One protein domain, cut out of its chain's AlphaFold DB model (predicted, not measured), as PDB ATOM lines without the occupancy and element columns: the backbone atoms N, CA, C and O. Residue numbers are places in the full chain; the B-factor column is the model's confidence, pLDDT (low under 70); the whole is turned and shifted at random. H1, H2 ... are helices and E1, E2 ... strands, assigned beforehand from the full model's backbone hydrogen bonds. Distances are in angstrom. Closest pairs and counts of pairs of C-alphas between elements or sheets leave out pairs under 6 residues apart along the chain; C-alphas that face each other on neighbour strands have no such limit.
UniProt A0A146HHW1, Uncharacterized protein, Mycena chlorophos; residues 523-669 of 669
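This is residues 523 to 669 of the 669 residues of an uncharacterized protein of Mycena chlorophos (UniProt A0A146HHW1). A strongly twisted sheet of four strands, E1, E2, E5 and E6, has a cluster at one end, where H1 packs on the separate hairpin of E3 and E4 and where H2, H3 and H4 also lie. A long tail, residues 644 to 669, leads away from the other end and makes much of the length, with residues 647 to 654 sticking out free. The 147 printed residues hold, in chain order, E1, E2, H1, H2, H3, E3, E4, H4, E5 and E6; the large sheet is mixed, in the order E1, E2, E5, E6, and E3 with E4 is antiparallel. The class is mixed, helices and strands, with under half of the residues in named elements. The whole is loose, with a radius of gyration of the C-alphas of 20.2 A, and only just elongated, spanning 67 by 34 by 26 A.

In the large sheet the inner strands E2, residues 552 to 560, and E5, residues 630 to 635, are parallel, with N 558 and O 632 2.9 A apart, within hydrogen-bond range. Edge strand E1, residues 539 to 544, forms an antiparallel hairpin with E2, with N 541 and O 555 at 2.8 A. Edge strand E6, residues 639 to 643, forms one with E5, with N 633 and O 641 at 2.9 A. H2, residues 580 to 592, only grazes this sheet; its closest C-alphas to E6 are Arg 591 and Arg 639, 6.0 A apart. H1, residues 562 to 569, is not on this sheet and touches residues 583 to 587 of H2, about perpendicular at 82 degrees, closest at the C-alphas of Leu 562 and Leu 583, 6.4 A. E3, residues 602 to 607, and E4, residues 612 to 617, form an antiparallel hairpin, with N 603 and O 616 at 2.8 A. The closest C-alphas of H1 and E3 are Gly 568 and Tyr 603, 4.5 A apart. H3, residues 595 to 600, grazes the large sheet and touches H4, residues 618 to 621, at the C-alphas of Leu 599 and Gly 619, 4.1 A. H4 is only just on the sheet, with 5 pairs of C-alphas within 10 A, and only grazes it. Every O i to N i+4 pair is within hydrogen-bond range in H1 and H3, 8 of 9 in H2, and H4 is too short for one.

E1 begins at C-alpha 539, (-31.851, 26.311, 28.668), and spans 16.0 A; E2 spans 25.6 A, H2 19.0 A, E4 16.4 A and E5 16.2 A. E6 ends at C-alpha 643, (-42.996, 35.789, 27.155).

The two C-alphas farthest apart, those of Asp 575 and Asp 659, are 68.6 A apart. The printed part has no cut, and no link between named elements is long. Mean pLDDT of the printed part is 72.0; low stretches include residues 523 to 540, 542 to 551 and 645 to 669.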
ATOM      1  N   LYS A 523     -32.754  20.668  47.561       34.75
ATOM      2  CA  LYS A 523     -31.387  20.191  47.919       34.75
ATOM      3  C   LYS A 523     -30.881  18.984  47.079       34.75
ATOM      4  O   LYS A 523     -29.854  18.394  47.396       34.75
ATOM      5  N   LEU A 524     -31.626  18.596  46.042       31.52
ATOM      6  CA  LEU A 524     -31.426  17.486  45.113       31.52
ATOM      7  C   LEU A 524     -31.544  17.897  43.629       31.52
ATOM      8  O   LEU A 524     -31.258  17.070  42.768       31.52
ATOM      9  N   GLN A 525     -31.938  19.137  43.308       35.06
ATOM     10  CA  GLN A 525     -31.964  19.663  41.940       35.06
ATOM     11  C   GLN A 525     -31.048  20.875  41.837       35.06
ATOM     12  O   GLN A 525     -31.473  22.024  41.896       35.06
ATOM     13  N   LEU A 526     -29.764  20.597  41.628       39.06
ATOM     14  CA  LEU A 526     -28.920  21.595  40.997       39.06
ATOM     15  C   LEU A 526     -29.394  21.800  39.568       39.06
ATOM     16  O   LEU A 526     -29.729  20.830  38.883       39.06
ATOM     17  N   MET A 527     -29.373  23.050  39.121       39.62
ATOM     18  CA  MET A 527     -29.688  23.389  37.745       39.62
ATOM     19  C   MET A 527     -28.675  22.679  36.829       39.62
ATOM     20  O   MET A 527     -27.477  22.939  36.948       39.62
ATOM     21  N   PRO A 528     -29.097  21.749  35.947       32.69
ATOM     22  CA  PRO A 528     -28.165  20.994  35.112       32.69
ATOM     23  C   PRO A 528     -27.493  21.931  34.109       32.69
ATOM     24  O   PRO A 528     -28.143  22.375  33.174       32.69
ATOM     25  N   PHE A 529     -26.233  22.252  34.380       45.38
ATOM     26  CA  PHE A 529     -25.249  23.022  33.621       45.38
ATOM     27  C   PHE A 529     -25.632  24.280  32.835       45.38
ATOM     28  O   PHE A 529     -26.647  24.391  32.152       45.38
ATOM     29  N   ILE A 530     -24.730  25.256  32.934       41.53
ATOM     30  CA  ILE A 530     -24.554  26.293  31.922       41.53
ATOM     31  C   ILE A 530     -24.119  25.547  30.654       41.53
ATOM     32  O   ILE A 530     -23.100  24.853  30.706       41.53
ATOM     33  N   PRO A 531     -24.889  25.596  29.551       34.75
ATOM     34  CA  PRO A 531     -24.447  24.992  28.306       34.75
ATOM     35  C   PRO A 531     -23.129  25.632  27.871       34.75
ATOM     36  O   PRO A 531     -22.864  26.794  28.185       34.75
ATOM     37  N   SER A 532     -22.338  24.912  27.076       37.00
ATOM     38  CA  SER A 532     -21.309  25.574  26.273       37.00
ATOM     39  C   SER A 532     -21.947  26.763  25.528       37.00
ATOM     40  O   SER A 532     -23.061  26.606  25.023       37.00
ATOM     41  N   PRO A 533     -21.289  27.929  25.395       36.06
ATOM     42  CA  PRO A 533     -21.813  29.074  24.643       36.06
ATOM     43  C   PRO A 533     -22.026  28.753  23.155       36.06
ATOM     44  O   PRO A 533     -22.648  29.535  22.443       36.06
ATOM     45  N   TYR A 534     -21.529  27.601  22.695       34.44
ATOM     46  CA  TYR A 534     -21.730  27.045  21.359       34.44
ATOM     47  C   TYR A 534     -22.889  26.031  21.272       34.44
ATOM     48  O   TYR A 534     -23.155  25.500  20.196       34.44
ATOM     49  N   ALA A 535     -23.573  25.718  22.378       37.41
ATOM     50  CA  ALA A 535     -24.727  24.824  22.386       37.41
ATOM     51  C   ALA A 535     -26.017  25.610  22.105       37.41
ATOM     52  O   ALA A 535     -26.517  26.335  22.961       37.41
ATOM     53  N   GLU A 536     -26.585  25.409  20.914       43.16
ATOM     54  CA  GLU A 536     -27.769  26.091  20.348       43.16
ATOM     55  C   GLU A 536     -29.103  25.847  21.104       43.16
ATOM     56  O   GLU A 536     -30.183  26.086  20.566       43.16
ATOM     57  N   ILE A 537     -29.072  25.323  22.333       43.28
ATOM     58  CA  ILE A 537     -30.251  24.799  23.032       43.28
ATOM     59  C   ILE A 537     -30.767  25.826  24.054       43.28
ATOM     60  O   ILE A 537     -30.036  26.163  24.993       43.28
ATOM     61  N   PRO A 538     -32.037  26.275  23.956       52.78
ATOM     62  CA  PRO A 538     -32.676  27.050  25.013       52.78
ATOM     63  C   PRO A 538     -32.592  26.301  26.342       52.78
ATOM     64  O   PRO A 538     -32.999  25.142  26.454       52.78
ATOM     65  N   SER A 539     -32.045  26.951  27.368       64.25
ATOM     66  CA  SER A 539     -31.851  26.311  28.668       64.25
ATOM     67  C   SER A 539     -33.183  26.210  29.401       64.25
ATOM     68  O   SER A 539     -33.534  27.103  30.172       64.25
ATOM     69  N   ILE A 540     -33.918  25.118  29.180       66.31
ATOM     70  CA  ILE A 540     -35.138  24.827  29.935       66.31
ATOM     71  C   ILE A 540     -34.749  24.507  31.385       66.31
ATOM     72  O   ILE A 540     -34.036  23.547  31.685       66.31
ATOM     73  N   LEU A 541     -35.211  25.346  32.300       72.31
ATOM     74  CA  LEU A 541     -35.135  25.177  33.740       72.31
ATOM     75  C   LEU A 541     -36.505  24.733  34.257       72.31
ATOM     76  O   LEU A 541     -37.511  25.355  33.944       72.31
ATOM     77  N   GLN A 542     -36.557  23.686  35.074       69.38
ATOM     78  CA  GLN A 542     -37.755  23.374  35.854       69.38
ATOM     79  C   GLN A 542     -37.626  24.051  37.216       69.38
ATOM     80  O   GLN A 542     -36.672  23.769  37.939       69.38
ATOM     81  N   VAL A 543     -38.571  24.925  37.562       66.19
ATOM     82  CA  VAL A 543     -38.651  25.542  38.894       66.19
ATOM     83  C   VAL A 543     -39.916  25.032  39.592       66.19
ATOM     84  O   VAL A 543     -40.997  25.120  39.004       66.19
ATOM     85  N   PRO A 544     -39.825  24.473  40.814       61.97
ATOM     86  CA  PRO A 544     -40.999  24.045  41.564       61.97
ATOM     87  C   PRO A 544     -41.852  25.256  41.952       61.97
ATOM     88  O   PRO A 544     -41.324  26.270  42.414       61.97
ATOM     89  N   CYS A 545     -43.169  25.147  41.798       62.44
ATOM     90  CA  CYS A 545     -44.095  26.161  42.277       62.44
ATOM     91  C   CYS A 545     -44.205  26.080  43.805       62.44
ATOM     92  O   CYS A 545     -44.462  25.016  44.369       62.44
ATOM     93  N   TRP A 546     -44.035  27.208  44.495       61.25
ATOM     94  CA  TRP A 546     -44.192  27.253  45.955       61.25
ATOM     95  C   TRP A 546     -45.653  27.392  46.402       61.25
ATOM     96  O   TRP A 546     -45.973  27.031  47.530       61.25
ATOM     97  N   LEU A 547     -46.543  27.877  45.525       57.97
ATOM     98  CA  LEU A 547     -47.989  27.931  45.784       57.97
ATOM     99  C   LEU A 547     -48.636  26.543  45.639       57.97
ATOM    100  O   LEU A 547     -49.570  26.207  46.363       57.97
ATOM    101  N   THR A 548     -48.111  25.723  44.727       62.00
ATOM    102  CA  THR A 548     -48.597  24.374  44.418       62.00
ATOM    103  C   THR A 548     -47.428  23.378  44.436       62.00
ATOM    104  O   THR A 548     -46.848  23.090  43.393       62.00
ATOM    105  N   PRO A 549     -47.083  22.778  45.600       56.84
ATOM    106  CA  PRO A 549     -45.855  21.981  45.785       56.84
ATOM    107  C   PRO A 549     -45.665  20.748  44.881       56.84
ATOM    108  O   PRO A 549     -44.601  20.132  44.901       56.84
ATOM    109  N   ASN A 550     -46.694  20.356  44.122       60.22
ATOM    110  CA  ASN A 550     -46.661  19.242  43.166       60.22
ATOM    111  C   ASN A 550     -46.548  19.702  41.699       60.22
ATOM    112  O   ASN A 550     -46.530  18.859  40.802       60.22
ATOM    113  N   GLU A 551     -46.514  21.009  41.444       66.94
ATOM    114  CA  GLU A 551     -46.426  21.606  40.113       66.94
ATOM    115  C   GLU A 551     -45.036  22.218  39.912       66.94
ATOM    116  O   GLU A 551     -44.428  22.765  40.835       66.94
ATOM    117  N   SER A 552     -44.518  22.136  38.689       70.06
ATOM    118  CA  SER A 552     -43.297  22.826  38.281       70.06
ATOM    119  C   SER A 552     -43.559  23.614  37.011       70.06
ATOM    120  O   SER A 552     -44.231  23.130  36.100       70.06
ATOM    121  N   HIS A 553     -43.001  24.818  36.935       71.69
ATOM    122  CA  HIS A 553     -43.048  25.614  35.722       71.69
ATOM    123  C   HIS A 553     -41.741  25.455  34.953       71.69
ATOM    124  O   HIS A 553     -40.645  25.598  35.504       71.69
ATOM    125  N   ALA A 554     -41.877  25.180  33.659       77.62
ATOM    126  CA  ALA A 554     -40.777  25.221  32.718       77.62
ATOM    127  C   ALA A 554     -40.464  26.685  32.386       77.62
ATOM    128  O   ALA A 554     -41.309  27.403  31.850       77.62
ATOM    129  N   MET A 555     -39.249  27.119  32.703       80.44
ATOM    130  CA  MET A 555     -38.705  28.411  32.314       80.44
ATOM    131  C   MET A 555     -37.702  28.211  31.186       80.44
ATOM    132  O   MET A 555     -36.727  27.481  31.344       80.44
ATOM    133  N   GLU A 556     -37.926  28.846  30.046       84.38
ATOM    134  CA  GLU A 556     -37.019  28.795  28.907       84.38
ATOM    135  C   GLU A 556     -36.080  30.003  28.954       84.38
ATOM    136  O   GLU A 556     -36.526  31.145  28.884       84.38
ATOM    137  N   LEU A 557     -34.778  29.765  29.115       84.88
ATOM    138  CA  LEU A 557     -33.792  30.836  29.242       84.88
ATOM    139  C   LEU A 557     -33.040  31.027  27.917       84.88
ATOM    140  O   LEU A 557     -32.288  30.145  27.492       84.88
ATOM    141  N   THR A 558     -33.203  32.197  27.297       86.31
ATOM    142  CA  THR A 558     -32.474  32.624  26.093       86.31
ATOM    143  C   THR A 558     -31.563  33.806  26.432       86.31
ATOM    144  O   THR A 558     -32.005  34.781  27.033       86.31
ATOM    145  N   THR A 559     -30.285  33.754  26.052       87.75
ATOM    146  CA  THR A 559     -29.349  34.885  26.204       87.75
ATOM    147  C   THR A 559     -28.766  35.249  24.846       87.75
ATOM    148  O   THR A 559     -28.269  34.379  24.138       87.75
ATOM    149  N   LEU A 560     -28.828  36.533  24.498       90.06
ATOM    150  CA  LEU A 560     -28.235  37.113  23.296       90.06
ATOM    151  C   LEU A 560     -27.047  37.975  23.722       90.06
ATOM    152  O   LEU A 560     -27.225  38.902  24.516       90.06
ATOM    153  N   SER A 561     -25.856  37.669  23.217       89.94
ATOM    154  CA  SER A 561     -24.620  38.369  23.582       89.94
ATOM    155  C   SER A 561     -24.524  39.762  22.946       89.94
ATOM    156  O   SER A 561     -24.991  39.982  21.824       89.94
ATOM    157  N   LEU A 562     -23.884  40.709  23.635       91.38
ATOM    158  CA  LEU A 562     -23.481  42.003  23.082       91.38
ATOM    159  C   LEU A 562     -22.581  41.815  21.863       91.38
ATOM    160  O   LEU A 562     -22.793  42.499  20.868       91.38
ATOM    161  N   VAL A 563     -21.637  40.867  21.894       89.12
ATOM    162  CA  VAL A 563     -20.783  40.558  20.732       89.12
ATOM    163  C   VAL A 563     -21.624  40.107  19.531       89.12
ATOM    164  O   VAL A 563     -21.427  40.607  18.424       89.12
ATOM    165  N   GLY A 564     -22.608  39.223  19.724       89.25
ATOM    166  CA  GLY A 564     -23.478  38.762  18.634       89.25
ATOM    167  C   GLY A 564     -24.435  39.843  18.113       89.25
ATOM    168  O   GLY A 564     -24.738  39.887  16.920       89.25
ATOM    169  N   LEU A 565     -24.876  40.761  18.979       92.56
ATOM    170  CA  LEU A 565     -25.654  41.942  18.584       92.56
ATOM    171  C   LEU A 565     -24.785  42.975  17.846       92.56
ATOM    172  O   LEU A 565     -25.235  43.560  16.864       92.56
ATOM    173  N   TRP A 566     -23.528  43.165  18.256       92.88
ATOM    174  CA  TRP A 566     -22.578  44.049  17.577       92.88
ATOM    175  C   TRP A 566     -22.211  43.525  16.186       92.88
ATOM    176  O   TRP A 566     -22.245  44.295  15.227       92.88
ATOM    177  N   ARG A 567     -21.945  42.216  16.048       89.81
ATOM    178  CA  ARG A 567     -21.710  41.553  14.749       89.81
ATOM    179  C   ARG A 567     -22.958  41.562  13.853       89.81
ATOM    180  O   ARG A 567     -22.837  41.510  12.630       89.81
ATOM    181  N   GLY A 568     -24.152  41.660  14.447       91.19
ATOM    182  CA  GLY A 568     -25.409  41.927  13.743       91.19
ATOM    183  C   GLY A 568     -25.500  43.355  13.189       91.19
ATOM    184  O   GLY A 568     -25.879  43.532  12.034       91.19
ATOM    185  N   ASP A 569     -25.102  44.369  13.969       90.69
ATOM    186  CA  ASP A 569     -25.016  45.768  13.506       90.69
ATOM    187  C   ASP A 569     -23.876  45.968  12.468       90.69
ATOM    188  O   ASP A 569     -23.977  46.855  11.617       90.69
ATOM    189  N   HIS A 570     -22.823  45.134  12.488       90.12
ATOM    190  CA  HIS A 570     -21.610  45.267  11.658       90.12
ATOM    191  C   HIS A 570     -21.286  44.022  10.798       90.12
ATOM    192  O   HIS A 570     -20.200  43.452  10.910       90.12
ATOM    193  N   PRO A 571     -22.158  43.609   9.858       82.31
ATOM    194  CA  PRO A 571     -22.029  42.330   9.150       82.31
ATOM    195  C   PRO A 571     -20.855  42.222   8.152       82.31
ATOM    196  O   PRO A 571     -20.717  41.199   7.482       82.31
ATOM    197  N   ASN A 572     -20.023  43.257   8.024       83.25
ATOM    198  CA  ASN A 572     -18.830  43.263   7.170       83.25
ATOM    199  C   ASN A 572     -17.514  43.167   7.969       83.25
ATOM    200  O   ASN A 572     -16.452  43.223   7.357       83.25
ATOM    201  N   LEU A 573     -17.584  43.070   9.303       81.56
ATOM    202  CA  LEU A 573     -16.442  43.059  10.228       81.56
ATOM    203  C   LEU A 573     -16.352  41.711  10.972       81.56
ATOM    204  O   LEU A 573     -16.226  41.670  12.188       81.56
ATOM    205  N   ASP A 574     -16.495  40.595  10.248       66.06
ATOM    206  CA  ASP A 574     -16.564  39.252  10.856       66.06
ATOM    207  C   ASP A 574     -15.246  38.796  11.512       66.06
ATOM    208  O   ASP A 574     -15.287  37.998  12.447       66.06
ATOM    209  N   ASP A 575     -14.107  39.301  11.023       72.00
ATOM    210  CA  ASP A 575     -12.762  38.995  11.532       72.00
ATOM    211  C   ASP A 575     -12.294  39.973  12.635       72.00
ATOM    212  O   ASP A 575     -11.239  39.757  13.232       72.00
ATOM    213  N   ASP A 576     -13.055  41.043  12.908       80.44
ATOM    214  CA  ASP A 576     -12.738  42.044  13.934       80.44
ATOM    215  C   ASP A 576     -13.571  41.800  15.204       80.44
ATOM    216  O   ASP A 576     -14.796  41.652  15.157       80.44
ATOM    217  N   ASP A 577     -12.918  41.830  16.367       80.94
ATOM    218  CA  ASP A 577     -13.611  41.827  17.655       80.94
ATOM    219  C   ASP A 577     -13.945  43.258  18.121       80.94
ATOM    220  O   ASP A 577     -13.118  44.167  17.982       80.94
ATOM    221  N   PRO A 578     -15.145  43.487  18.692       87.19
ATOM    222  CA  PRO A 578     -15.567  44.806  19.155       87.19
ATOM    223  C   PRO A 578     -14.695  45.319  20.299       87.19
ATOM    224  O   PRO A 578     -14.350  44.571  21.217       87.19
ATOM    225  N   SER A 579     -14.411  46.623  20.317       89.62
ATOM    226  CA  SER A 579     -13.726  47.217  21.462       89.62
ATOM    227  C   SER A 579     -14.655  47.308  22.677       89.62
ATOM    228  O   SER A 579     -15.880  47.405  22.561       89.62
ATOM    229  N   ASN A 580     -14.070  47.382  23.874       88.94
ATOM    230  CA  ASN A 580     -14.827  47.611  25.108       88.94
ATOM    231  C   ASN A 580     -15.667  48.901  25.041       88.94
ATOM    232  O   ASN A 580     -16.717  48.974  25.671       88.94
ATOM    233  N   GLN A 581     -15.244  49.913  24.276       91.50
ATOM    234  CA  GLN A 581     -16.034  51.131  24.098       91.50
ATOM    235  C   GLN A 581     -17.283  50.863  23.244       91.50
ATOM    236  O   GLN A 581     -18.376  51.270  23.635       91.50
ATOM    237  N   ASP A 582     -17.152  50.111  22.147       92.31
ATOM    238  CA  ASP A 582     -18.282  49.744  21.278       92.31
ATOM    239  C   ASP A 582     -19.325  48.909  22.035       92.31
ATOM    240  O   ASP A 582     -20.530  49.151  21.929       92.31
ATOM    241  N   LEU A 583     -18.866  47.952  22.852       92.81
ATOM    242  CA  LEU A 583     -19.735  47.125  23.696       92.81
ATOM    243  C   LEU A 583     -20.459  47.951  24.770       92.81
ATOM    244  O   LEU A 583     -21.630  47.692  25.052       92.81
ATOM    245  N   LEU A 584     -19.798  48.957  25.355       93.06
ATOM    246  CA  LEU A 584     -20.398  49.839  26.360       93.06
ATOM    247  C   LEU A 584     -21.463  50.758  25.745       93.06
ATOM    248  O   LEU A 584     -22.547  50.916  26.311       93.06
ATOM    249  N   GLU A 585     -21.176  51.336  24.579       94.31
ATOM    250  CA  GLU A 585     -22.127  52.164  23.832       94.31
ATOM    251  C   GLU A 585     -23.340  51.346  23.374       94.31
ATOM    252  O   GLU A 585     -24.481  51.792  23.527       94.31
ATOM    253  N   LEU A 586     -23.119  50.115  22.900       94.75
ATOM    254  CA  LEU A 586     -24.188  49.184  22.549       94.75
ATOM    255  C   LEU A 586     -25.039  48.792  23.769       94.75
ATOM    256  O   LEU A 586     -26.268  48.821  23.683       94.75
ATOM    257  N   HIS A 587     -24.421  48.489  24.913       94.75
ATOM    258  CA  HIS A 587     -25.126  48.171  26.158       94.75
ATOM    259  C   HIS A 587     -26.040  49.324  26.611       94.75
ATOM    260  O   HIS A 587     -27.222  49.117  26.900       94.75
ATOM    261  N   GLU A 588     -25.533  50.561  26.636       94.81
ATOM    262  CA  GLU A 588     -26.335  51.729  27.024       94.81
ATOM    263  C   GLU A 588     -27.421  52.085  25.991       94.81
ATOM    264  O   GLU A 588     -28.506  52.519  26.383       94.81
ATOM    265  N   LYS A 589     -27.186  51.828  24.695       95.38
ATOM    266  CA  LYS A 589     -28.194  51.936  23.625       95.38
ATOM    267  C   LYS A 589     -29.344  50.938  23.834       95.38
ATOM    268  O   LYS A 589     -30.501  51.350  23.899       95.38
ATOM    269  N   ILE A 590     -29.040  49.652  24.030       94.88
ATOM    270  CA  ILE A 590     -30.036  48.588  24.286       94.88
ATOM    271  C   ILE A 590     -30.852  48.887  25.559       94.88
ATOM    272  O   ILE A 590     -32.065  48.670  25.595       94.88
ATOM    273  N   ARG A 591     -30.219  49.451  26.599       93.44
ATOM    274  CA  ARG A 591     -30.884  49.807  27.867       93.44
ATOM    275  C   ARG A 591     -32.043  50.801  27.702       93.44
ATOM    276  O   ARG A 591     -32.956  50.785  28.527       93.44
ATOM    277  N   ILE A 592     -32.030  51.643  26.664       94.00
ATOM    278  CA  ILE A 592     -33.092  52.630  26.386       94.00
ATOM    279  C   ILE A 592     -33.999  52.263  25.203       94.00
ATOM    280  O   ILE A 592     -35.004  52.939  24.988       94.00
ATOM    281  N   GLU A 593     -33.681  51.209  24.449       93.94
ATOM    282  CA  GLU A 593     -34.543  50.702  23.376       93.94
ATOM    283  C   GLU A 593     -35.841  50.084  23.942       93.94
ATOM    284  O   GLU A 593     -35.892  49.603  25.083       93.94
ATOM    285  N   ASP A 594     -36.912  50.170  23.146       93.38
ATOM    286  CA  ASP A 594     -38.208  49.524  23.383       93.38
ATOM    287  C   ASP A 594     -38.220  48.092  22.818       93.38
ATOM    288  O   ASP A 594     -37.360  47.733  22.014       93.38
ATOM    289  N   GLU A 595     -39.182  47.257  23.234       90.69
ATOM    290  CA  GLU A 595     -39.228  45.855  22.791       90.69
ATOM    291  C   GLU A 595     -39.289  45.732  21.263       90.69
ATOM    292  O   GLU A 595     -38.540  44.941  20.698       90.69
ATOM    293  N   THR A 596     -40.099  46.542  20.576       92.69
ATOM    294  CA  THR A 596     -40.220  46.497  19.110       92.69
ATOM    295  C   THR A 596     -38.859  46.656  18.435       92.69
ATOM    296  O   THR A 596     -38.473  45.811  17.629       92.69
ATOM    297  N   ARG A 597     -38.084  47.675  18.827       93.81
ATOM    298  CA  ARG A 597     -36.727  47.899  18.308       93.81
ATOM    299  C   ARG A 597     -35.781  46.758  18.645       93.81
ATOM    300  O   ARG A 597     -35.009  46.361  17.780       93.81
ATOM    301  N   LEU A 598     -35.846  46.222  19.867       93.25
ATOM    302  CA  LEU A 598     -35.007  45.095  20.293       93.25
ATOM    303  C   LEU A 598     -35.253  43.848  19.435       93.25
ATOM    304  O   LEU A 598     -34.296  43.171  19.072       93.25
ATOM    305  N   LEU A 599     -36.509  43.566  19.076       92.25
ATOM    306  CA  LEU A 599     -36.877  42.431  18.224       92.25
ATOM    307  C   LEU A 599     -36.511  42.641  16.743       92.25
ATOM    308  O   LEU A 599     -36.257  41.663  16.038       92.25
ATOM    309  N   GLU A 600     -36.455  43.892  16.280       94.69
ATOM    310  CA  GLU A 600     -36.020  44.277  14.927       94.69
ATOM    311  C   GLU A 600     -34.490  44.287  14.745       94.69
ATOM    312  O   GLU A 600     -34.006  44.413  13.616       94.69
ATOM    313  N   ARG A 601     -33.704  44.136  15.822       94.19
ATOM    314  CA  ARG A 601     -32.239  44.065  15.727       94.19
ATOM    315  C   ARG A 601     -31.783  42.827  14.964       94.19
ATOM    316  O   ARG A 601     -32.361  41.747  15.099       94.19
ATOM    317  N   GLN A 602     -30.679  42.967  14.236       93.94
ATOM    318  CA  GLN A 602     -29.936  41.818  13.729       93.94
ATOM    319  C   GLN A 602     -29.093  41.217  14.858       93.94
ATOM    320  O   GLN A 602     -28.502  41.935  15.664       93.94
ATOM    321  N   TYR A 603     -29.045  39.893  14.906       91.69
ATOM    322  CA  TYR A 603     -28.201  39.109  15.796       91.69
ATOM    323  C   TYR A 603     -27.429  38.105  14.949       91.69
ATOM    324  O   TYR A 603     -28.026  37.396  14.132       91.69
ATOM    325  N   ARG A 604     -26.105  38.069  15.116       88.75
ATOM    326  CA  ARG A 604     -25.215  37.227  14.320       88.75
ATOM    327  C   ARG A 604     -24.340  36.360  15.213       88.75
ATOM    328  O   ARG A 604     -23.553  36.867  16.007       88.75
ATOM    329  N   VAL A 605     -24.458  35.047  15.059       85.50
ATOM    330  CA  VAL A 605     -23.769  34.047  15.888       85.50
ATOM    331  C   VAL A 605     -23.265  32.898  15.016       85.50
ATOM    332  O   VAL A 605     -23.736  32.713  13.897       85.50
ATOM    333  N   TRP A 606     -22.280  32.143  15.495       77.69
ATOM    334  CA  TRP A 606     -21.853  30.921  14.820       77.69
ATOM    335  C   TRP A 606     -22.947  29.851  14.924       77.69
ATOM    336  O   TRP A 606     -23.367  29.508  16.027       77.69
ATOM    337  N   SER A 607     -23.378  29.320  13.783       78.44
ATOM    338  CA  SER A 607     -24.353  28.234  13.670       78.44
ATOM    339  C   SER A 607     -23.601  26.934  13.401       78.44
ATOM    340  O   SER A 607     -22.940  26.777  12.369       78.44
ATOM    341  N   ALA A 608     -23.672  25.991  14.340       69.31
ATOM    342  CA  ALA A 608     -23.040  24.681  14.218       69.31
ATOM    343  C   ALA A 608     -23.686  23.860  13.094       69.31
ATOM    344  O   ALA A 608     -22.996  23.103  12.408       69.31
ATOM    345  N   SER A 609     -24.991  24.057  12.870       75.06
ATOM    346  CA  SER A 609     -25.741  23.412  11.788       75.06
ATOM    347  C   SER A 609     -25.298  23.858  10.385       75.06
ATOM    348  O   SER A 609     -25.236  23.033   9.471       75.06
ATOM    349  N   LEU A 610     -24.944  25.139  10.219       78.62
ATOM    350  CA  LEU A 610     -24.471  25.714   8.953       78.62
ATOM    351  C   LEU A 610     -22.940  25.701   8.808       78.62
ATOM    352  O   LEU A 610     -22.440  25.918   7.707       78.62
ATOM    353  N   GLN A 611     -22.204  25.468   9.903       78.75
ATOM    354  CA  GLN A 611     -20.749  25.665  10.011       78.75
ATOM    355  C   GLN A 611     -20.300  27.047   9.504       78.75
ATOM    356  O   GLN A 611     -19.295  27.183   8.806       78.75
ATOM    357  N   ALA A 612     -21.088  28.073   9.833       80.69
ATOM    358  CA  ALA A 612     -20.901  29.445   9.384       80.69
ATOM    359  C   ALA A 612     -21.550  30.431  10.366       80.69
ATOM    360  O   ALA A 612     -22.377  30.051  11.195       80.69
ATOM    361  N   MET A 613     -21.219  31.718  10.238       82.56
ATOM    362  CA  MET A 613     -21.957  32.780  10.926       82.56
ATOM    363  C   MET A 613     -23.361  32.919  10.322       82.56
ATOM    364  O   MET A 613     -23.510  33.157   9.125       82.56
ATOM    365  N   GLU A 614     -24.386  32.816  11.161       87.19
ATOM    366  CA  GLU A 614     -25.792  32.979  10.803       87.19
ATOM    367  C   GLU A 614     -26.309  34.319  11.333       87.19
ATOM    368  O   GLU A 614     -26.166  34.620  12.518       87.19
ATOM    369  N   THR A 615     -26.920  35.123  10.456       89.19
ATOM    370  CA  THR A 615     -27.589  36.377  10.830       89.19
ATOM    371  C   THR A 615     -29.096  36.169  10.836       89.19
ATOM    372  O   THR A 615     -29.682  35.800   9.819       89.19
ATOM    373  N   SER A 616     -29.736  36.475  11.959       90.62
ATOM    374  CA  SER A 616     -31.191  36.436  12.126       90.62
ATOM    375  C   SER A 616     -31.695  37.738  12.755       90.62
ATOM    376  O   SER A 616     -30.913  38.526  13.287       90.62
ATOM    377  N   LEU A 617     -33.002  37.993  12.693       92.75
ATOM    378  CA  LEU A 617     -33.609  39.007  13.557       92.75
ATOM    379  C   LEU A 617     -33.754  38.428  14.963       92.75
ATOM    380  O   LEU A 617     -34.186  37.281  15.100       92.75
ATOM    381  N   VAL A 618     -33.499  39.236  15.993       90.56
ATOM    382  CA  VAL A 618     -33.740  38.867  17.397       90.56
ATOM    383  C   VAL A 618     -35.149  38.299  17.566       90.56
ATOM    384  O   VAL A 618     -35.317  37.217  18.121       90.56
ATOM    385  N   GLY A 619     -36.158  38.971  17.003       88.62
ATOM    386  CA  GLY A 619     -37.548  38.525  17.042       88.62
ATOM    387  C   GLY A 619     -37.778  37.138  16.446       88.62
ATOM    388  O   GLY A 619     -38.595  36.396  16.983       88.62
ATOM    389  N   THR A 620     -37.048  36.761  15.392       86.81
ATOM    390  CA  THR A 620     -37.099  35.416  14.796       86.81
ATOM    391  C   THR A 620     -36.379  34.393  15.670       86.81
ATOM    392  O   THR A 620     -36.930  33.323  15.918       86.81
ATOM    393  N   PHE A 621     -35.193  34.738  16.180       82.25
ATOM    394  CA  PHE A 621     -34.392  33.878  17.055       82.25
ATOM    395  C   PHE A 621     -35.149  33.487  18.335       82.25
ATOM    396  O   PHE A 621     -35.050  32.354  18.794       82.25
ATOM    397  N   VAL A 622     -35.953  34.406  18.883       82.12
ATOM    398  CA  VAL A 622     -36.694  34.207  20.142       82.12
ATOM    399  C   VAL A 622     -38.163  33.793  19.964       82.12
ATOM    400  O   VAL A 622     -38.895  33.736  20.948       82.12
ATOM    401  N   ALA A 623     -38.630  33.537  18.736       73.38
ATOM    402  CA  ALA A 623     -40.021  33.143  18.439       73.38
ATOM    403  C   ALA A 623     -40.254  31.618  18.386       73.38
ATOM    404  O   ALA A 623     -41.327  31.166  17.992       73.38
ATOM    405  N   THR A 624     -39.257  30.817  18.750       58.44
ATOM    406  CA  THR A 624     -39.206  29.354  18.576       58.44
ATOM    407  C   THR A 624     -39.884  28.547  19.695       58.44
ATOM    408  O   THR A 624     -39.763  27.322  19.726       58.44
ATOM    409  N   THR A 625     -40.601  29.203  20.608       58.12
ATOM    410  CA  THR A 625     -40.953  28.648  21.922       58.12
ATOM    411  C   THR A 625     -42.271  27.889  21.988       58.12
ATOM    412  O   THR A 625     -43.242  28.197  21.293       58.12
ATOM    413  N   ALA A 626     -42.330  26.941  22.922       66.00
ATOM    414  CA  ALA A 626     -43.561  26.266  23.307       66.00
ATOM    415  C   ALA A 626     -44.435  27.215  24.167       66.00
ATOM    416  O   ALA A 626     -43.928  27.769  25.146       66.00
ATOM    417  N   PRO A 627     -45.720  27.452  23.827       66.62
ATOM    418  CA  PRO A 627     -46.573  28.437  24.512       66.62
ATOM    419  C   PRO A 627     -46.848  28.128  25.996       66.62
ATOM    420  O   PRO A 627     -47.320  28.996  26.728       66.62
ATOM    421  N   GLU A 628     -46.563  26.907  26.443       73.00
ATOM    422  CA  GLU A 628     -46.641  26.453  27.832       73.00
ATOM    423  C   GLU A 628     -45.463  26.887  28.732       73.00
ATOM    424  O   GLU A 628     -45.542  26.716  29.948       73.00
ATOM    425  N   HIS A 629     -44.372  27.434  28.179       79.50
ATOM    426  CA  HIS A 629     -43.174  27.818  28.940       79.50
ATOM    427  C   HIS A 629     -43.151  29.304  29.331       79.50
ATOM    428  O   HIS A 629     -43.583  30.169  28.573       79.50
ATOM    429  N   PHE A 630     -42.546  29.625  30.479       82.31
ATOM    430  CA  PHE A 630     -42.121  30.988  30.810       82.31
ATOM    431  C   PHE A 630     -40.771  31.291  30.145       82.31
ATOM    432  O   PHE A 630     -39.718  30.931  30.668       82.31
ATOM    433  N   GLN A 631     -40.777  31.946  28.993       86.62
ATOM    434  CA  GLN A 631     -39.566  32.365  28.299       86.62
ATOM    435  C   GLN A 631     -39.020  33.685  28.868       86.62
ATOM    436  O   GLN A 631     -39.687  34.721  28.849       86.62
ATOM    437  N   PHE A 632     -37.758  33.659  29.289       88.25
ATOM    438  CA  PHE A 632     -36.963  34.836  29.630       88.25
ATOM    439  C   PHE A 632     -35.893  35.053  28.561       88.25
ATOM    440  O   PHE A 632     -35.122  34.143  28.254       88.25
ATOM    441  N   VAL A 633     -35.817  36.267  28.016       90.50
ATOM    442  CA  VAL A 633     -34.836  36.637  26.985       90.50
ATOM    443  C   VAL A 633     -33.952  37.767  27.495       90.50
ATOM    444  O   VAL A 633     -34.401  38.906  27.593       90.50
ATOM    445  N   ALA A 634     -32.684  37.475  27.771       91.56
ATOM    446  CA  ALA A 634     -31.666  38.496  27.984       91.56
ATOM    447  C   ALA A 634     -31.162  39.036  26.642       91.56
ATOM    448  O   ALA A 634     -30.710  38.265  25.795       91.56
ATOM    449  N   VAL A 635     -31.185  40.358  26.473       92.69
ATOM    450  CA  VAL A 635     -30.670  41.051  25.287       92.69
ATOM    451  C   VAL A 635     -29.458  41.888  25.690       92.69
ATOM    452  O   VAL A 635     -29.602  42.912  26.362       92.69
ATOM    453  N   GLY A 636     -28.259  41.427  25.321       87.62
ATOM    454  CA  GLY A 636     -26.986  42.122  25.541       87.62
ATOM    455  C   GLY A 636     -26.692  42.456  27.005       87.62
ATOM    456  O   GLY A 636     -26.126  43.506  27.291       87.62
ATOM    457  N   GLY A 637     -27.197  41.661  27.952       87.62
ATOM    458  CA  GLY A 637     -27.125  41.942  29.393       87.62
ATOM    459  C   GLY A 637     -27.945  43.145  29.897       87.62
ATOM    460  O   GLY A 637     -28.265  43.237  31.081       87.62
ATOM    461  N   ALA A 638     -28.333  44.054  29.001       91.00
ATOM    462  CA  ALA A 638     -28.950  45.335  29.320       91.00
ATOM    463  C   ALA A 638     -30.468  45.257  29.544       91.00
ATOM    464  O   ALA A 638     -31.028  46.085  30.269       91.00
ATOM    465  N   ARG A 639     -31.151  44.294  28.917       93.06
ATOM    466  CA  ARG A 639     -32.612  44.130  28.976       93.06
ATOM    467  C   ARG A 639     -33.001  42.675  29.192       93.06
ATOM    468  O   ARG A 639     -32.346  41.785  28.655       93.06
ATOM    469  N   VAL A 640     -34.094  42.448  29.921       92.38
ATOM    470  CA  VAL A 640     -34.735  41.130  30.033       92.38
ATOM    471  C   VAL A 640     -36.189  41.245  29.587       92.38
ATOM    472  O   VAL A 640     -36.954  42.015  30.164       92.38
ATOM    473  N   LEU A 641     -36.561  40.495  28.552       90.69
ATOM    474  CA  LEU A 641     -37.939  40.363  28.077       90.69
ATOM    475  C   LEU A 641     -38.577  39.106  28.680       90.69
ATOM    476  O   LEU A 641     -37.884  38.125  28.964       90.69
ATOM    477  N   PHE A 642     -39.900  39.127  28.819       88.25
ATOM    478  CA  PHE A 642     -40.704  37.991  29.260       88.25
ATOM    479  C   PHE A 642     -41.769  37.658  28.229       88.25
ATOM    480  O   PHE A 642     -42.480  38.539  27.748       88.25
ATOM    481  N   ARG A 643     -41.910  36.369  27.944       82.44
ATOM    482  CA  ARG A 643     -42.996  35.789  27.155       82.44
ATOM    483  C   ARG A 643     -43.435  34.511  27.856       82.44
ATOM    484  O   ARG A 643     -42.641  33.879  28.539       82.44
ATOM    485  N   GLY A 644     -44.685  34.109  27.701       73.75
ATOM    486  CA  GLY A 644     -45.155  32.860  28.290       73.75
ATOM    487  C   GLY A 644     -46.667  32.801  28.399       73.75
ATOM    488  O   GLY A 644     -47.344  33.650  27.804       73.75
ATOM    489  N   PRO A 645     -47.211  31.821  29.142       66.56
ATOM    490  CA  PRO A 645     -48.643  31.723  29.357       66.56
ATOM    491  C   PRO A 645     -49.164  33.030  29.956       66.56
ATOM    492  O   PRO A 645     -48.717  33.477  31.015       66.56
ATOM    493  N   ILE A 646     -50.108  33.646  29.244       57.75
ATOM    494  CA  ILE A 646     -50.862  34.802  29.733       57.75
ATOM    495  C   ILE A 646     -51.510  34.367  31.056       57.75
ATOM    496  O   ILE A 646     -52.096  33.276  31.074       57.75
ATOM    497  N   PRO A 647     -51.419  35.157  32.148       51.59
ATOM    498  CA  PRO A 647     -52.129  34.833  33.378       51.59
ATOM    499  C   PRO A 647     -53.594  34.508  33.063       51.59
ATOM    500  O   PRO A 647     -54.207  35.229  32.265       51.59
ATOM    501  N   PRO A 648     -54.180  33.453  33.662       48.78
ATOM    502  CA  PRO A 648     -55.628  33.315  33.628       48.78
ATOM    503  C   PRO A 648     -56.237  34.619  34.154       48.78
ATOM    504  O   PRO A 648     -55.677  35.220  35.075       48.78
ATOM    505  N   GLU A 649     -57.355  35.070  33.569       46.78
ATOM    506  CA  GLU A 649     -58.066  36.239  34.102       46.78
ATOM    507  C   GLU A 649     -58.225  36.059  35.617       46.78
ATOM    508  O   GLU A 649     -58.641  34.967  36.032       46.78
ATOM    509  N   PRO A 650     -57.866  37.066  36.440       43.56
ATOM    510  CA  PRO A 650     -57.938  36.932  37.885       43.56
ATOM    511  C   PRO A 650     -59.371  36.560  38.245       43.56
ATOM    512  O   PRO A 650     -60.301  37.348  38.045       43.56
ATOM    513  N   GLN A 651     -59.565  35.326  38.723       44.22
ATOM    514  CA  GLN A 651     -60.869  34.941  39.236       44.22
ATOM    515  C   GLN A 651     -61.150  35.851  40.431       44.22
ATOM    516  O   GLN A 651     -60.267  35.984  41.278       44.22
ATOM    517  N   PRO A 652     -62.329  36.498  40.482       40.28
ATOM    518  CA  PRO A 652     -62.621  37.502  41.494       40.28
ATOM    519  C   PRO A 652     -62.385  36.919  42.885       40.28
ATOM    520  O   PRO A 652     -62.884  35.837  43.199       40.28
ATOM    521  N   ASP A 653     -61.583  37.646  43.657       44.28
ATOM    522  CA  ASP A 653     -60.799  37.133  44.772       44.28
ATOM    523  C   ASP A 653     -61.590  36.236  45.737       44.28
ATOM    524  O   ASP A 653     -62.459  36.698  46.477       44.28
ATOM    525  N   TYR A 654     -61.185  34.966  45.833       41.91
ATOM    526  CA  TYR A 654     -61.213  34.253  47.113       41.91
ATOM    527  C   TYR A 654     -59.894  34.525  47.841       41.91
ATOM    528  O   TYR A 654     -59.076  33.636  48.079       41.91
ATOM    529  N   HIS A 655     -59.681  35.795  48.183       47.47
ATOM    530  CA  HIS A 655     -58.817  36.124  49.301       47.47
ATOM    531  C   HIS A 655     -59.580  35.769  50.578       47.47
ATOM    532  O   HIS A 655     -60.365  36.572  51.085       47.47
ATOM    533  N   ASP A 656     -59.339  34.564  51.095       46.16
ATOM    534  CA  ASP A 656     -59.519  34.323  52.523       46.16
ATOM    535  C   ASP A 656     -58.502  35.231  53.235       46.16
ATOM    536  O   ASP A 656     -57.309  34.933  53.332       46.16
ATOM    537  N   TYR A 657     -58.972  36.407  53.646       53.75
ATOM    538  CA  TYR A 657     -58.331  37.189  54.690       53.75
ATOM    539  C   TYR A 657     -58.715  36.571  56.036       53.75
ATOM    540  O   TYR A 657     -59.832  36.069  56.190       53.75
ATOM    541  N   ASP A 658     -57.812  36.606  57.012       59.03
ATOM    542  CA  ASP A 658     -58.197  36.306  58.389       59.03
ATOM    543  C   ASP A 658     -59.092  37.420  58.970       59.03
ATOM    544  O   ASP A 658     -59.284  38.479  58.365       59.03
ATOM    545  N   ASP A 659     -59.650  37.189  60.161       59.22
ATOM    546  CA  ASP A 659     -60.499  38.170  60.855       59.22
ATOM    547  C   ASP A 659     -59.753  39.484  61.212       59.22
ATOM    548  O   ASP A 659     -60.386  40.450  61.643       59.22
ATOM    549  N   GLU A 660     -58.425  39.548  61.024       59.28
ATOM    550  CA  GLU A 660     -57.592  40.746  61.207       59.28
ATOM    551  C   GLU A 660     -57.225  41.446  59.879       59.28
ATOM    552  O   GLU A 660     -56.637  42.532  59.890       59.28
ATOM    553  N   GLY A 661     -57.634  40.895  58.731       42.06
ATOM    554  CA  GLY A 661     -57.426  41.482  57.406       42.06
ATOM    555  C   GLY A 661     -56.072  41.159  56.767       42.06
ATOM    556  O   GLY A 661     -55.710  41.787  55.767       42.06
ATOM    557  N   TYR A 662     -55.319  40.194  57.300       42.78
ATOM    558  CA  TYR A 662     -54.103  39.698  56.660       42.78
ATOM    559  C   TYR A 662     -54.440  38.609  55.633       42.78
ATOM    560  O   TYR A 662     -55.328  37.789  55.871       42.78
ATOM    561  N   PRO A 663     -53.762  38.574  54.468       43.72
ATOM    562  CA  PRO A 663     -53.961  37.499  53.504       43.72
ATOM    563  C   PRO A 663     -53.508  36.176  54.129       43.72
ATOM    564  O   PRO A 663     -52.356  36.061  54.558       43.72
ATOM    565  N   VAL A 664     -54.388  35.171  54.161       44.75
ATOM    566  CA  VAL A 664     -54.040  33.843  54.677       44.75
ATOM    567  C   VAL A 664     -53.041  33.194  53.722       44.75
ATOM    568  O   VAL A 664     -53.399  32.589  52.712       44.75
ATOM    569  N   LEU A 665     -51.754  33.315  54.052       42.41
ATOM    570  CA  LEU A 665     -50.711  32.510  53.431       42.41
ATOM    571  C   LEU A 665     -51.044  31.032  53.689       42.41
ATOM    572  O   LEU A 665     -51.237  30.660  54.852       42.41
ATOM    573  N   PRO A 666     -51.114  30.175  52.653       38.12
ATOM    574  CA  PRO A 666     -51.414  28.764  52.850       38.12
ATOM    575  C   PRO A 666     -50.367  28.157  53.787       38.12
ATOM    576  O   PRO A 666     -49.167  28.252  53.531       38.12
ATOM    577  N   HIS A 667     -50.823  27.564  54.895       31.52
ATOM    578  CA  HIS A 667     -49.933  26.997  55.905       31.52
ATOM    579  C   HIS A 667     -48.995  25.956  55.282       31.52
ATOM    580  O   HIS A 667     -49.425  24.872  54.884       31.52
ATOM    581  N   VAL A 668     -47.706  26.294  55.240       32.47
ATOM    582  CA  VAL A 668     -46.628  25.390  54.837       32.47
ATOM    583  C   VAL A 668     -46.512  24.271  55.877       32.47
ATOM    584  O   VAL A 668     -46.356  24.551  57.069       32.47
ATOM    585  N   LEU A 669     -46.593  23.020  55.413       28.66
ATOM    586  CA  LEU A 669     -46.366  21.784  56.176       28.66
ATOM    587  C   LEU A 669     -45.051  21.123  55.750       28.66
ATOM    588  O   LEU A 669     -44.795  21.095  54.526       28.66
TER     589      LEU A 669